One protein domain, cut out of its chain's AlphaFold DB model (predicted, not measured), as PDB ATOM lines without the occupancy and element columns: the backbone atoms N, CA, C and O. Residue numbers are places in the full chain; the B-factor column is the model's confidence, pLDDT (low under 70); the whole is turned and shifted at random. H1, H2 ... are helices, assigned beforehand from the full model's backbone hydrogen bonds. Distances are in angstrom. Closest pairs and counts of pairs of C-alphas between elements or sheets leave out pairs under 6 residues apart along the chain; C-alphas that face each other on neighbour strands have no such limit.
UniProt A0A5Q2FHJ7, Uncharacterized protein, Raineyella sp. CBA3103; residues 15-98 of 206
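This is residues 15 to 98 of the 206 residues of an uncharacterized protein of Raineyella sp. CBA3103 (UniProt A0A5Q2FHJ7). This is a long, thin helical hairpin: H1 runs out, a loop turns the chain round, and H2 folds back beside H1 the opposite way. The two helices meet loosely, and the turn end, residues 48 to 69, stands free. The printed part has 84 residues with two named helices, H1 then H2, and no named strand; its class is all helix. It is an extended rod spanning 69 by 17 by 14 A, with a radius of gyration of the C-alphas of 19.6 A.

H1, residues 19 to 56, is 53.4 A long and begins at C-alpha 19 (270.182, 194.013, 183.759). H2, residues 66 to 95, is 44.1 A long and ends at C-alpha 95 (265.523, 203.271, 184.729).

H1 and H2 form a helical hairpin, at a shallow tilt of 20 degrees, opposite ways. They only just touch, with 3 pairs of C-alphas within 8 A, through residues 37 to 44 of H1 and 74 to 81 of H2 alone. The closest C-alphas are those of Leu 37 and Val 81, 7.5 A apart. In H1 and H2 every O i to N i+4 pair is within hydrogen-bond range.

The two C-alphas farthest apart, those of Val 15 and Ser 60, are 69.0 A apart. The printed part has no cut, and the link from H1 to H2, 9 residues, is short. Mean pLDDT of the printed part is 76.8; residues 22, 60 to 66, 95 and 97 to 98 are under 70.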
ATOM      1  N   VAL A  15     281.955 195.857 189.129       77.56
ATOM      2  CA  VAL A  15     280.628 195.319 189.410       77.56
ATOM      3  C   VAL A  15     279.766 195.651 188.199       77.56
ATOM      4  O   VAL A  15     279.209 196.756 188.127       77.56
ATOM      5  N   PRO A  16     279.699 194.760 187.188       70.81
ATOM      6  CA  PRO A  16     278.866 195.023 186.036       70.81
ATOM      7  C   PRO A  16     277.423 195.118 186.513       70.81
ATOM      8  O   PRO A  16     276.929 194.266 187.251       70.81
ATOM      9  N   TRP A  17     276.735 196.161 186.068       72.00
ATOM     10  CA  TRP A  17     275.294 196.216 186.212       72.00
ATOM     11  C   TRP A  17     274.693 195.034 185.457       72.00
ATOM     12  O   TRP A  17     274.768 194.986 184.227       72.00
ATOM     13  N   GLU A  18     274.107 194.076 186.171       71.31
ATOM     14  CA  GLU A  18     273.445 192.947 185.534       71.31
ATOM     15  C   GLU A  18     271.972 193.315 185.282       71.31
ATOM     16  O   GLU A  18     271.146 193.308 186.199       71.31
ATOM     17  N   PRO A  19     271.561 193.620 184.034       71.25
ATOM     18  CA  PRO A  19     270.182 194.013 183.759       71.25
ATOM     19  C   PRO A  19     269.208 192.834 183.888       71.25
ATOM     20  O   PRO A  19     267.992 193.053 183.871       71.25
ATOM     21  N   GLY A  20     269.722 191.601 183.976       75.81
ATOM     22  CA  GLY A  20     268.983 190.343 184.056       75.81
ATOM     23  C   GLY A  20     267.947 190.335 185.181       75.81
ATOM     24  O   GLY A  20     266.750 190.360 184.874       75.81
ATOM     25  N   PRO A  21     268.350 190.368 186.461       70.00
ATOM     26  CA  PRO A  21     267.422 190.361 187.594       70.00
ATOM     27  C   PRO A  21     266.427 191.535 187.564       70.00
ATOM     28  O   PRO A  21     265.215 191.324 187.693       70.00
ATOM     29  N   ALA A  22     266.886 192.753 187.256       68.12
ATOM     30  CA  ALA A  22     266.015 193.922 187.108       68.12
ATOM     31  C   ALA A  22     264.980 193.750 185.974       68.12
ATOM     32  O   ALA A  22     263.804 194.115 186.098       68.12
ATOM     33  N   SER A  23     265.384 193.159 184.844       73.81
ATOM     34  CA  SER A  23     264.486 192.852 183.725       73.81
ATOM     35  C   SER A  23     263.499 191.732 184.058       73.81
ATOM     36  O   SER A  23     262.334 191.825 183.666       73.81
ATOM     37  N   ALA A  24     263.910 190.733 184.842       77.12
ATOM     38  CA  ALA A  24     263.055 189.643 185.294       77.12
ATOM     39  C   ALA A  24     261.960 190.149 186.246       77.12
ATOM     40  O   ALA A  24     260.782 189.832 186.040       77.12
ATOM     41  N   ARG A  25     262.294 191.020 187.214       71.19
ATOM     42  CA  ARG A  25     261.295 191.686 188.077       71.19
ATOM     43  C   ARG A  25     260.328 192.538 187.258       71.19
ATOM     44  O   ARG A  25     259.110 192.433 187.433       71.19
ATOM     45  N   ALA A  26     260.844 193.324 186.311       72.75
ATOM     46  CA  ALA A  26     260.011 194.120 185.412       72.75
ATOM     47  C   ALA A  26     259.079 193.236 184.560       72.75
ATOM     48  O   ALA A  26     257.905 193.567 184.381       72.75
ATOM     49  N   ALA A  27     259.557 192.086 184.079       78.06
ATOM     50  CA  ALA A  27     258.762 191.131 183.315       78.06
ATOM     51  C   ALA A  27     257.661 190.476 184.166       78.06
ATOM     52  O   ALA A  27     256.516 190.381 183.716       78.06
ATOM     53  N   MET A  28     257.960 190.082 185.410       77.00
ATOM     54  CA  MET A  28     256.953 189.566 186.346       77.00
ATOM     55  C   MET A  28     255.900 190.629 186.687       77.00
ATOM     56  O   MET A  28     254.698 190.346 186.662       77.00
ATOM     57  N   GLY A  29     256.332 191.872 186.930       74.06
ATOM     58  CA  GLY A  29     255.446 193.014 187.152       74.06
ATOM     59  C   GLY A  29     254.536 193.281 185.953       74.06
ATOM     60  O   GLY A  29     253.325 193.451 186.118       74.06
ATOM     61  N   ARG A  30     255.090 193.213 184.737       78.94
ATOM     62  CA  ARG A  30     254.343 193.362 183.483       78.94
ATOM     63  C   ARG A  30     253.289 192.270 183.314       78.94
ATOM     64  O   ARG A  30     252.165 192.594 182.950       78.94
ATOM     65  N   ARG A  31     253.595 191.001 183.615       82.06
ATOM     66  CA  ARG A  31     252.610 189.901 183.527       82.06
ATOM     67  C   ARG A  31     251.424 190.120 184.466       82.06
ATOM     68  O   ARG A  31     250.279 190.028 184.033       82.06
ATOM     69  N   ARG A  32     251.689 190.487 185.726       79.81
ATOM     70  CA  ARG A  32     250.628 190.811 186.698       79.81
ATOM     71  C   ARG A  32     249.819 192.038 186.269       79.81
ATOM     72  O   ARG A  32     248.604 192.055 186.431       79.81
ATOM     73  N   PHE A  33     250.479 193.048 185.699       77.38
ATOM     74  CA  PHE A  33     249.812 194.238 185.169       77.38
ATOM     75  C   PHE A  33     248.900 193.911 183.985       77.38
ATOM     76  O   PHE A  33     247.754 194.345 183.977       77.38
ATOM     77  N   ILE A  34     249.379 193.114 183.026       80.62
ATOM     78  CA  ILE A  34     248.594 192.702 181.858       80.62
ATOM     79  C   ILE A  34     247.357 191.917 182.299       80.62
ATOM     80  O   ILE A  34     246.274 192.221 181.817       80.62
ATOM     81  N   GLY A  35     247.488 190.986 183.252       79.75
ATOM     82  CA  GLY A  35     246.343 190.228 183.772       79.75
ATOM     83  C   GLY A  35     245.294 191.106 184.470       79.75
ATOM     84  O   GLY A  35     244.091 190.935 184.265       79.75
ATOM     85  N   ALA A  36     245.737 192.089 185.260       78.19
ATOM     86  CA  ALA A  36     244.832 193.048 185.894       78.19
ATOM     87  C   ALA A  36     244.135 193.945 184.856       78.19
ATOM     88  O   ALA A  36     242.931 194.176 184.940       78.19
ATOM     89  N   LEU A  37     244.883 194.409 183.850       81.12
ATOM     90  CA  LEU A  37     244.358 195.245 182.776       81.12
ATOM     91  C   LEU A  37     243.351 194.480 181.911       81.12
ATOM     92  O   LEU A  37     242.292 195.016 181.607       81.12
ATOM     93  N   SER A  38     243.638 193.224 181.557       82.69
ATOM     94  CA  SER A  38     242.724 192.404 180.760       82.69
ATOM     95  C   SER A  38     241.416 192.136 181.496       82.69
ATOM     96  O   SER A  38     240.352 192.269 180.899       82.69
ATOM     97  N   SER A  39     241.471 191.832 182.798       80.12
ATOM     98  CA  SER A  39     240.266 191.651 183.620       80.12
ATOM     99  C   SER A  39     239.411 192.922 183.670       80.12
ATOM    100  O   SER A  39     238.191 192.876 183.495       80.12
ATOM    101  N   LEU A  40     240.057 194.082 183.820       80.94
ATOM    102  CA  LEU A  40     239.372 195.369 183.837       80.94
ATOM    103  C   LEU A  40     238.738 195.698 182.481       80.94
ATOM    104  O   LEU A  40     237.579 196.097 182.441       80.94
ATOM    105  N   VAL A  41     239.446 195.468 181.375       81.06
ATOM    106  CA  VAL A  41     238.901 195.660 180.022       81.06
ATOM    107  C   VAL A  41     237.692 194.754 179.787       81.06
ATOM    108  O   VAL A  41     236.665 195.237 179.320       81.06
ATOM    109  N   ILE A  42     237.768 193.473 180.159       85.25
ATOM    110  CA  ILE A  42     236.637 192.536 180.042       85.25
ATOM    111  C   ILE A  42     235.446 193.022 180.872       85.25
ATOM    112  O   ILE A  42     234.326 193.058 180.370       85.25
ATOM    113  N   THR A  43     235.684 193.456 182.110       80.88
ATOM    114  CA  THR A  43     234.633 193.985 182.992       80.88
ATOM    115  C   THR A  43     233.957 195.211 182.378       80.88
ATOM    116  O   THR A  43     232.730 195.283 182.345       80.88
ATOM    117  N   VAL A  44     234.739 196.145 181.828       79.81
ATOM    118  CA  VAL A  44     234.224 197.344 181.151       79.81
ATOM    119  C   VAL A  44     233.435 196.978 179.892       79.81
ATOM    120  O   VAL A  44     232.374 197.551 179.661       79.81
ATOM    121  N   LEU A  45     233.904 196.012 179.097       82.06
ATOM    122  CA  LEU A  45     233.205 195.549 177.894       82.06
ATOM    123  C   LEU A  45     231.878 194.860 178.227       82.06
ATOM    124  O   LEU A  45     230.879 195.134 177.567       82.06
ATOM    125  N   LEU A  46     231.846 194.013 179.260       84.06
ATOM    126  CA  LEU A  46     230.618 193.368 179.730       84.06
ATOM    127  C   LEU A  46     229.606 194.405 180.225       84.06
ATOM    128  O   LEU A  46     228.445 194.362 179.826       84.06
ATOM    129  N   TRP A  47     230.053 195.376 181.025       80.50
ATOM    130  CA  TRP A  47     229.204 196.473 181.493       80.50
ATOM    131  C   TRP A  47     228.703 197.360 180.352       80.50
ATOM    132  O   TRP A  47     227.520 197.694 180.300       80.50
ATOM    133  N   GLY A  48     229.577 197.715 179.410       78.81
ATOM    134  CA  GLY A  48     229.213 198.498 178.230       78.81
ATOM    135  C   GLY A  48     228.217 197.763 177.332       78.81
ATOM    136  O   GLY A  48     227.245 198.360 176.873       78.81
ATOM    137  N   GLY A  49     228.414 196.457 177.133       82.31
ATOM    138  CA  GLY A  49     227.494 195.592 176.398       82.31
ATOM    139  C   GLY A  49     226.134 195.476 177.083       82.31
ATOM    140  O   GLY A  49     225.108 195.641 176.425       82.31
ATOM    141  N   PHE A  50     226.118 195.281 178.405       81.31
ATOM    142  CA  PHE A  50     224.889 195.250 179.198       81.31
ATOM    143  C   PHE A  50     224.130 196.578 179.116       81.31
ATOM    144  O   PHE A  50     222.916 196.585 178.918       81.31
ATOM    145  N   TYR A  51     224.843 197.706 179.176       77.50
ATOM    146  CA  TYR A  51     224.240 199.024 179.004       77.50
ATOM    147  C   TYR A  51     223.611 199.208 177.618       77.50
ATOM    148  O   TYR A  51     222.462 199.635 177.506       77.50
ATOM    149  N   LEU A  52     224.350 198.878 176.556       81.75
ATOM    150  CA  LEU A  52     223.862 198.977 175.179       81.75
ATOM    151  C   LEU A  52     222.652 198.067 174.941       81.75
ATOM    152  O   LEU A  52     221.700 198.482 174.280       81.75
ATOM    153  N   TRP A  53     222.681 196.855 175.497       82.19
ATOM    154  CA  TRP A  53     221.570 195.914 175.441       82.19
ATOM    155  C   TRP A  53     220.342 196.461 176.171       82.19
ATOM    156  O   TRP A  53     219.292 196.584 175.551       82.19
ATOM    157  N   SER A  54     220.490 196.905 177.423       77.38
ATOM    158  CA  SER A  54     219.411 197.527 178.205       77.38
ATOM    159  C   SER A  54     218.791 198.723 177.474       77.38
ATOM    160  O   SER A  54     217.570 198.820 177.363       77.38
ATOM    161  N   ARG A  55     219.622 199.588 176.873       78.19
ATOM    162  CA  ARG A  55     219.153 200.724 176.067       78.19
ATOM    163  C   ARG A  55     218.360 200.280 174.835       78.19
ATOM    164  O   ARG A  55     217.422 200.968 174.442       78.19
ATOM    165  N   ARG A  56     218.742 199.163 174.206       84.69
ATOM    166  CA  ARG A  56     218.072 198.621 173.015       84.69
ATOM    167  C   ARG A  56     216.770 197.893 173.354       84.69
ATOM    168  O   ARG A  56     215.850 197.941 172.544       84.69
ATOM    169  N   SER A  57     216.686 197.249 174.517       82.25
ATOM    170  CA  SER A  57     215.521 196.463 174.938       82.25
ATOM    171  C   SER A  57     214.273 197.306 175.210       82.25
ATOM    172  O   SER A  57     213.191 196.747 175.342       82.25
ATOM    173  N   GLY A  58     214.384 198.638 175.291       77.25
ATOM    174  CA  GLY A  58     213.232 199.529 175.474       77.25
ATOM    175  C   GLY A  58     212.536 199.394 176.834       77.25
ATOM    176  O   GLY A  58     211.598 200.136 177.112       77.25
ATOM    177  N   GLU A  59     213.013 198.494 177.697       71.25
ATOM    178  CA  GLU A  59     212.640 198.426 179.101       71.25
ATOM    179  C   GLU A  59     213.146 199.698 179.770       71.25
ATOM    180  O   GLU A  59     214.321 199.832 180.121       71.25
ATOM    181  N   SER A  60     212.251 200.674 179.911       62.09
ATOM    182  CA  SER A  60     212.491 201.849 180.729       62.09
ATOM    183  C   SER A  60     212.722 201.368 182.157       62.09
ATOM    184  O   SER A  60     211.775 201.131 182.904       62.09
ATOM    185  N   TRP A  61     213.989 201.190 182.519       56.69
ATOM    186  CA  TRP A  61     214.463 200.982 183.879       56.69
ATOM    187  C   TRP A  61     214.071 202.202 184.729       56.69
ATOM    188  O   TRP A  61     214.877 203.085 185.008       56.69
ATOM    189  N   GLN A  62     212.802 202.275 185.131       56.25
ATOM    190  CA  GLN A  62     212.235 203.314 185.997       56.25
ATOM    191  C   GLN A  62     212.593 203.099 187.484       56.25
ATOM    192  O   GLN A  62     212.013 203.722 188.365       56.25
ATOM    193  N   GLY A  63     213.585 202.249 187.778       58.97
ATOM    194  CA  GLY A  63     214.221 202.116 189.090       58.97
ATOM    195  C   GLY A  63     215.494 202.964 189.175       58.97
ATOM    196  O   GLY A  63     216.600 202.471 188.970       58.97
ATOM    197  N   THR A  64     215.331 204.248 189.472       55.91
ATOM    198  CA  THR A  64     216.276 205.381 189.346       55.91
ATOM    199  C   THR A  64     217.571 205.325 190.194       55.91
ATOM    200  O   THR A  64     218.262 206.328 190.330       55.91
ATOM    201  N   GLY A  65     217.952 204.185 190.779       64.56
ATOM    202  CA  GLY A  65     219.038 204.119 191.776       64.56
ATOM    203  C   GLY A  65     220.418 203.655 191.287       64.56
ATOM    204  O   GLY A  65     221.422 203.969 191.922       64.56
ATOM    205  N   GLN A  66     220.511 202.894 190.191       68.50
ATOM    206  CA  GLN A  66     221.734 202.113 189.896       68.50
ATOM    207  C   GLN A  66     222.742 202.800 188.951       68.50
ATOM    208  O   GLN A  66     223.928 202.455 188.931       68.50
ATOM    209  N   TRP A  67     222.307 203.822 188.212       73.12
ATOM    210  CA  TRP A  67     223.155 204.628 187.324       73.12
ATOM    211  C   TRP A  67     224.352 205.305 188.007       73.12
ATOM    212  O   TRP A  67     225.478 205.113 187.542       73.12
ATOM    213  N   PRO A  68     224.168 206.056 189.110       78.50
ATOM    214  CA  PRO A  68     225.289 206.728 189.763       78.50
ATOM    215  C   PRO A  68     226.317 205.732 190.306       78.50
ATOM    216  O   PRO A  68     227.515 205.965 190.166       78.50
ATOM    217  N   VAL A  69     225.875 204.584 190.833       76.69
ATOM    218  CA  VAL A  69     226.777 203.526 191.321       76.69
ATOM    219  C   VAL A  69     227.669 203.013 190.191       76.69
ATOM    220  O   VAL A  69     228.881 202.906 190.354       76.69
ATOM    221  N   THR A  70     227.087 202.773 189.018       74.94
ATOM    222  CA  THR A  70     227.820 202.296 187.839       74.94
ATOM    223  C   THR A  70     228.888 203.291 187.389       74.94
ATOM    224  O   THR A  70     230.040 202.919 187.166       74.94
ATOM    225  N   VAL A  71     228.517 204.571 187.290       79.50
ATOM    226  CA  VAL A  71     229.438 205.643 186.889       79.50
ATOM    227  C   VAL A  71     230.588 205.770 187.888       79.50
ATOM    228  O   VAL A  71     231.739 205.897 187.475       79.50
ATOM    229  N   VAL A  72     230.304 205.668 189.189       82.31
ATOM    230  CA  VAL A  72     231.323 205.723 190.247       82.31
ATOM    231  C   VAL A  72     232.285 204.536 190.161       82.31
ATOM    232  O   VAL A  72     233.498 204.736 190.203       82.31
ATOM    233  N   VAL A  73     231.780 203.310 189.988       79.25
ATOM    234  CA  VAL A  73     232.622 202.103 189.869       79.25
ATOM    235  C   VAL A  73     233.513 202.166 188.626       79.25
ATOM    236  O   VAL A  73     234.698 201.819 188.691       79.25
ATOM    237  N   LEU A  74     232.975 202.653 187.505       79.75
ATOM    238  CA  LEU A  74     233.734 202.844 186.272       79.75
ATOM    239  C   LEU A  74     234.826 203.905 186.455       79.75
ATOM    240  O   LEU A  74     235.986 203.653 186.128       79.75
ATOM    241  N   ALA A  75     234.478 205.064 187.018       80.25
ATOM    242  CA  ALA A  75     235.423 206.146 187.272       80.25
ATOM    243  C   ALA A  75     236.562 205.690 188.196       80.25
ATOM    244  O   ALA A  75     237.732 205.905 187.880       80.25
ATOM    245  N   LEU A  76     236.240 204.990 189.289       83.38
ATOM    246  CA  LEU A  76     237.230 204.452 190.222       83.38
ATOM    247  C   LEU A  76     238.183 203.465 189.532       83.38
ATOM    248  O   LEU A  76     239.398 203.520 189.727       83.38
ATOM    249  N   SER A  77     237.635 202.594 188.682       77.94
ATOM    250  CA  SER A  77     238.408 201.613 187.914       77.94
ATOM    251  C   SER A  77     239.383 202.290 186.942       77.94
ATOM    252  O   SER A  77     240.560 201.928 186.887       77.94
ATOM    253  N   VAL A  78     238.928 203.320 186.220       80.81
ATOM    254  CA  VAL A  78     239.774 204.110 185.309       80.81
ATOM    255  C   VAL A  78     240.882 204.838 186.073       80.81
ATOM    256  O   VAL A  78     242.039 204.797 185.653       80.81
ATOM    257  N   VAL A  79     240.563 205.453 187.217       85.00
ATOM    258  CA  VAL A  79     241.546 206.146 188.066       85.00
ATOM    259  C   VAL A  79     242.637 205.187 188.545       85.00
ATOM    260  O   VAL A  79     243.820 205.505 188.429       85.00
ATOM    261  N   LEU A  80     242.277 203.991 189.020       79.88
ATOM    262  CA  LEU A  80     243.256 202.992 189.467       79.88
ATOM    263  C   LEU A  80     244.211 202.564 188.342       79.88
ATOM    264  O   LEU A  80     245.421 202.453 188.565       79.88
ATOM    265  N   VAL A  81     243.698 202.368 187.124       81.06
ATOM    266  CA  VAL A  81     244.526 202.044 185.950       81.06
ATOM    267  C   VAL A  81     245.446 203.202 185.585       81.06
ATOM    268  O   VAL A  81     246.626 202.972 185.307       81.06
ATOM    269  N   ALA A  82     244.943 204.436 185.616       84.31
ATOM    270  CA  ALA A  82     245.733 205.624 185.323       84.31
ATOM    271  C   ALA A  82     246.885 205.788 186.327       84.31
ATOM    272  O   ALA A  82     248.039 205.885 185.914       84.31
ATOM    273  N   VAL A  83     246.602 205.712 187.634       86.19
ATOM    274  CA  VAL A  83     247.621 205.782 188.698       86.19
ATOM    275  C   VAL A  83     248.680 204.699 188.502       86.19
ATOM    276  O   VAL A  83     249.877 204.985 188.509       86.19
ATOM    277  N   ARG A  84     248.260 203.453 188.256       81.56
ATOM    278  CA  ARG A  84     249.191 202.334 188.058       81.56
ATOM    279  C   ARG A  84     250.045 202.499 186.798       81.56
ATOM    280  O   ARG A  84     251.227 202.163 186.816       81.56
ATOM    281  N   SER A  85     249.471 203.051 185.732       81.50
ATOM    282  CA  SER A  85     250.186 203.351 184.487       81.50
ATOM    283  C   SER A  85     251.209 204.470 184.682       81.50
ATOM    284  O   SER A  85     252.339 204.350 184.217       81.50
ATOM    285  N   VAL A  86     250.859 205.525 185.425       86.31
ATOM    286  CA  VAL A  86     251.788 206.610 185.774       86.31
ATOM    287  C   VAL A  86     252.951 206.079 186.609       86.31
ATOM    288  O   VAL A  86     254.099 206.364 186.282       86.31
ATOM    289  N   LEU A  87     252.685 205.249 187.623       82.81
ATOM    290  CA  LEU A  87     253.737 204.611 188.422       82.81
ATOM    291  C   LEU A  87     254.678 203.758 187.558       82.81
ATOM    292  O   LEU A  87     255.893 203.830 187.728       82.81
ATOM    293  N   TRP A  88     254.138 203.006 186.594       81.69
ATOM    294  CA  TRP A  88     254.948 202.245 185.639       81.69
ATOM    295  C   TRP A  88     255.808 203.153 184.752       81.69
ATOM    296  O   TRP A  88     257.004 202.911 184.596       81.69
ATOM    297  N   ILE A  89     255.237 204.226 184.197       85.00
ATOM    298  CA  ILE A  89     255.976 205.186 183.364       85.00
ATOM    299  C   ILE A  89     257.085 205.864 184.173       85.00
ATOM    300  O   ILE A  89     258.192 206.033 183.662       85.00
ATOM    301  N   LEU A  90     256.815 206.234 185.427       82.25
ATOM    302  CA  LEU A  90     257.810 206.815 186.328       82.25
ATOM    303  C   LEU A  90     258.938 205.825 186.625       82.25
ATOM    304  O   LEU A  90     260.100 206.207 186.511       82.25
ATOM    305  N   ALA A  91     258.618 204.557 186.900       76.12
ATOM    306  CA  ALA A  91     259.618 203.508 187.106       76.12
ATOM    307  C   ALA A  91     260.502 203.308 185.861       76.12
ATOM    308  O   ALA A  91     261.728 203.291 185.956       76.12
ATOM    309  N   VAL A  92     259.899 203.251 184.667       77.94
ATOM    310  CA  VAL A  92     260.641 203.132 183.400       77.94
ATOM    311  C   VAL A  92     261.494 204.376 183.127       77.94
ATOM    312  O   VAL A  92     262.623 204.254 182.658       77.94
ATOM    313  N   ARG A  93     260.991 205.580 183.427       79.88
ATOM    314  CA  ARG A  93     261.763 206.826 183.285       79.88
ATOM    315  C   ARG A  93     262.947 206.881 184.239       79.88
ATOM    316  O   ARG A  93     263.995 207.365 183.830       79.88
ATOM    317  N   HIS A  94     262.791 206.402 185.471       70.81
ATOM    318  CA  HIS A  94     263.896 206.311 186.422       70.81
ATOM    319  C   HIS A  94     264.981 205.371 185.900       70.81
ATOM    320  O   HIS A  94     266.144 205.756 185.860       70.81
ATOM    321  N   ARG A  95     264.586 204.212 185.353       68.44
ATOM    322  CA  ARG A  95     265.523 203.271 184.729       68.44
ATOM    323  C   ARG A  95     266.308 203.890 183.573       68.44
ATOM    324  O   ARG A  95     267.494 203.653 183.471       68.44
ATOM    325  N   ARG A  96     265.684 204.728 182.737       71.69
ATOM    326  CA  ARG A  96     266.389 205.410 181.629       71.69
ATOM    327  C   ARG A  96     267.425 206.444 182.083       71.69
ATOM    328  O   ARG A  96     268.211 206.885 181.254       71.69
ATOM    329  N   ARG A  97     267.382 206.895 183.342       67.75
ATOM    330  CA  ARG A  97     268.382 207.824 183.894       67.75
ATOM    331  C   ARG A  97     269.604 207.102 184.449       67.75
ATOM    332  O   ARG A  97     270.670 207.701 184.491       67.75
ATOM    333  N   VAL A  98     269.446 205.843 184.849       64.12
ATOM    334  CA  VAL A  98     270.557 204.955 185.182       64.12
ATOM    335  C   VAL A  98     271.097 204.471 183.838       64.12
ATOM    336  O   VAL A  98     270.500 203.604 183.212       64.12
TER     337      VAL A  98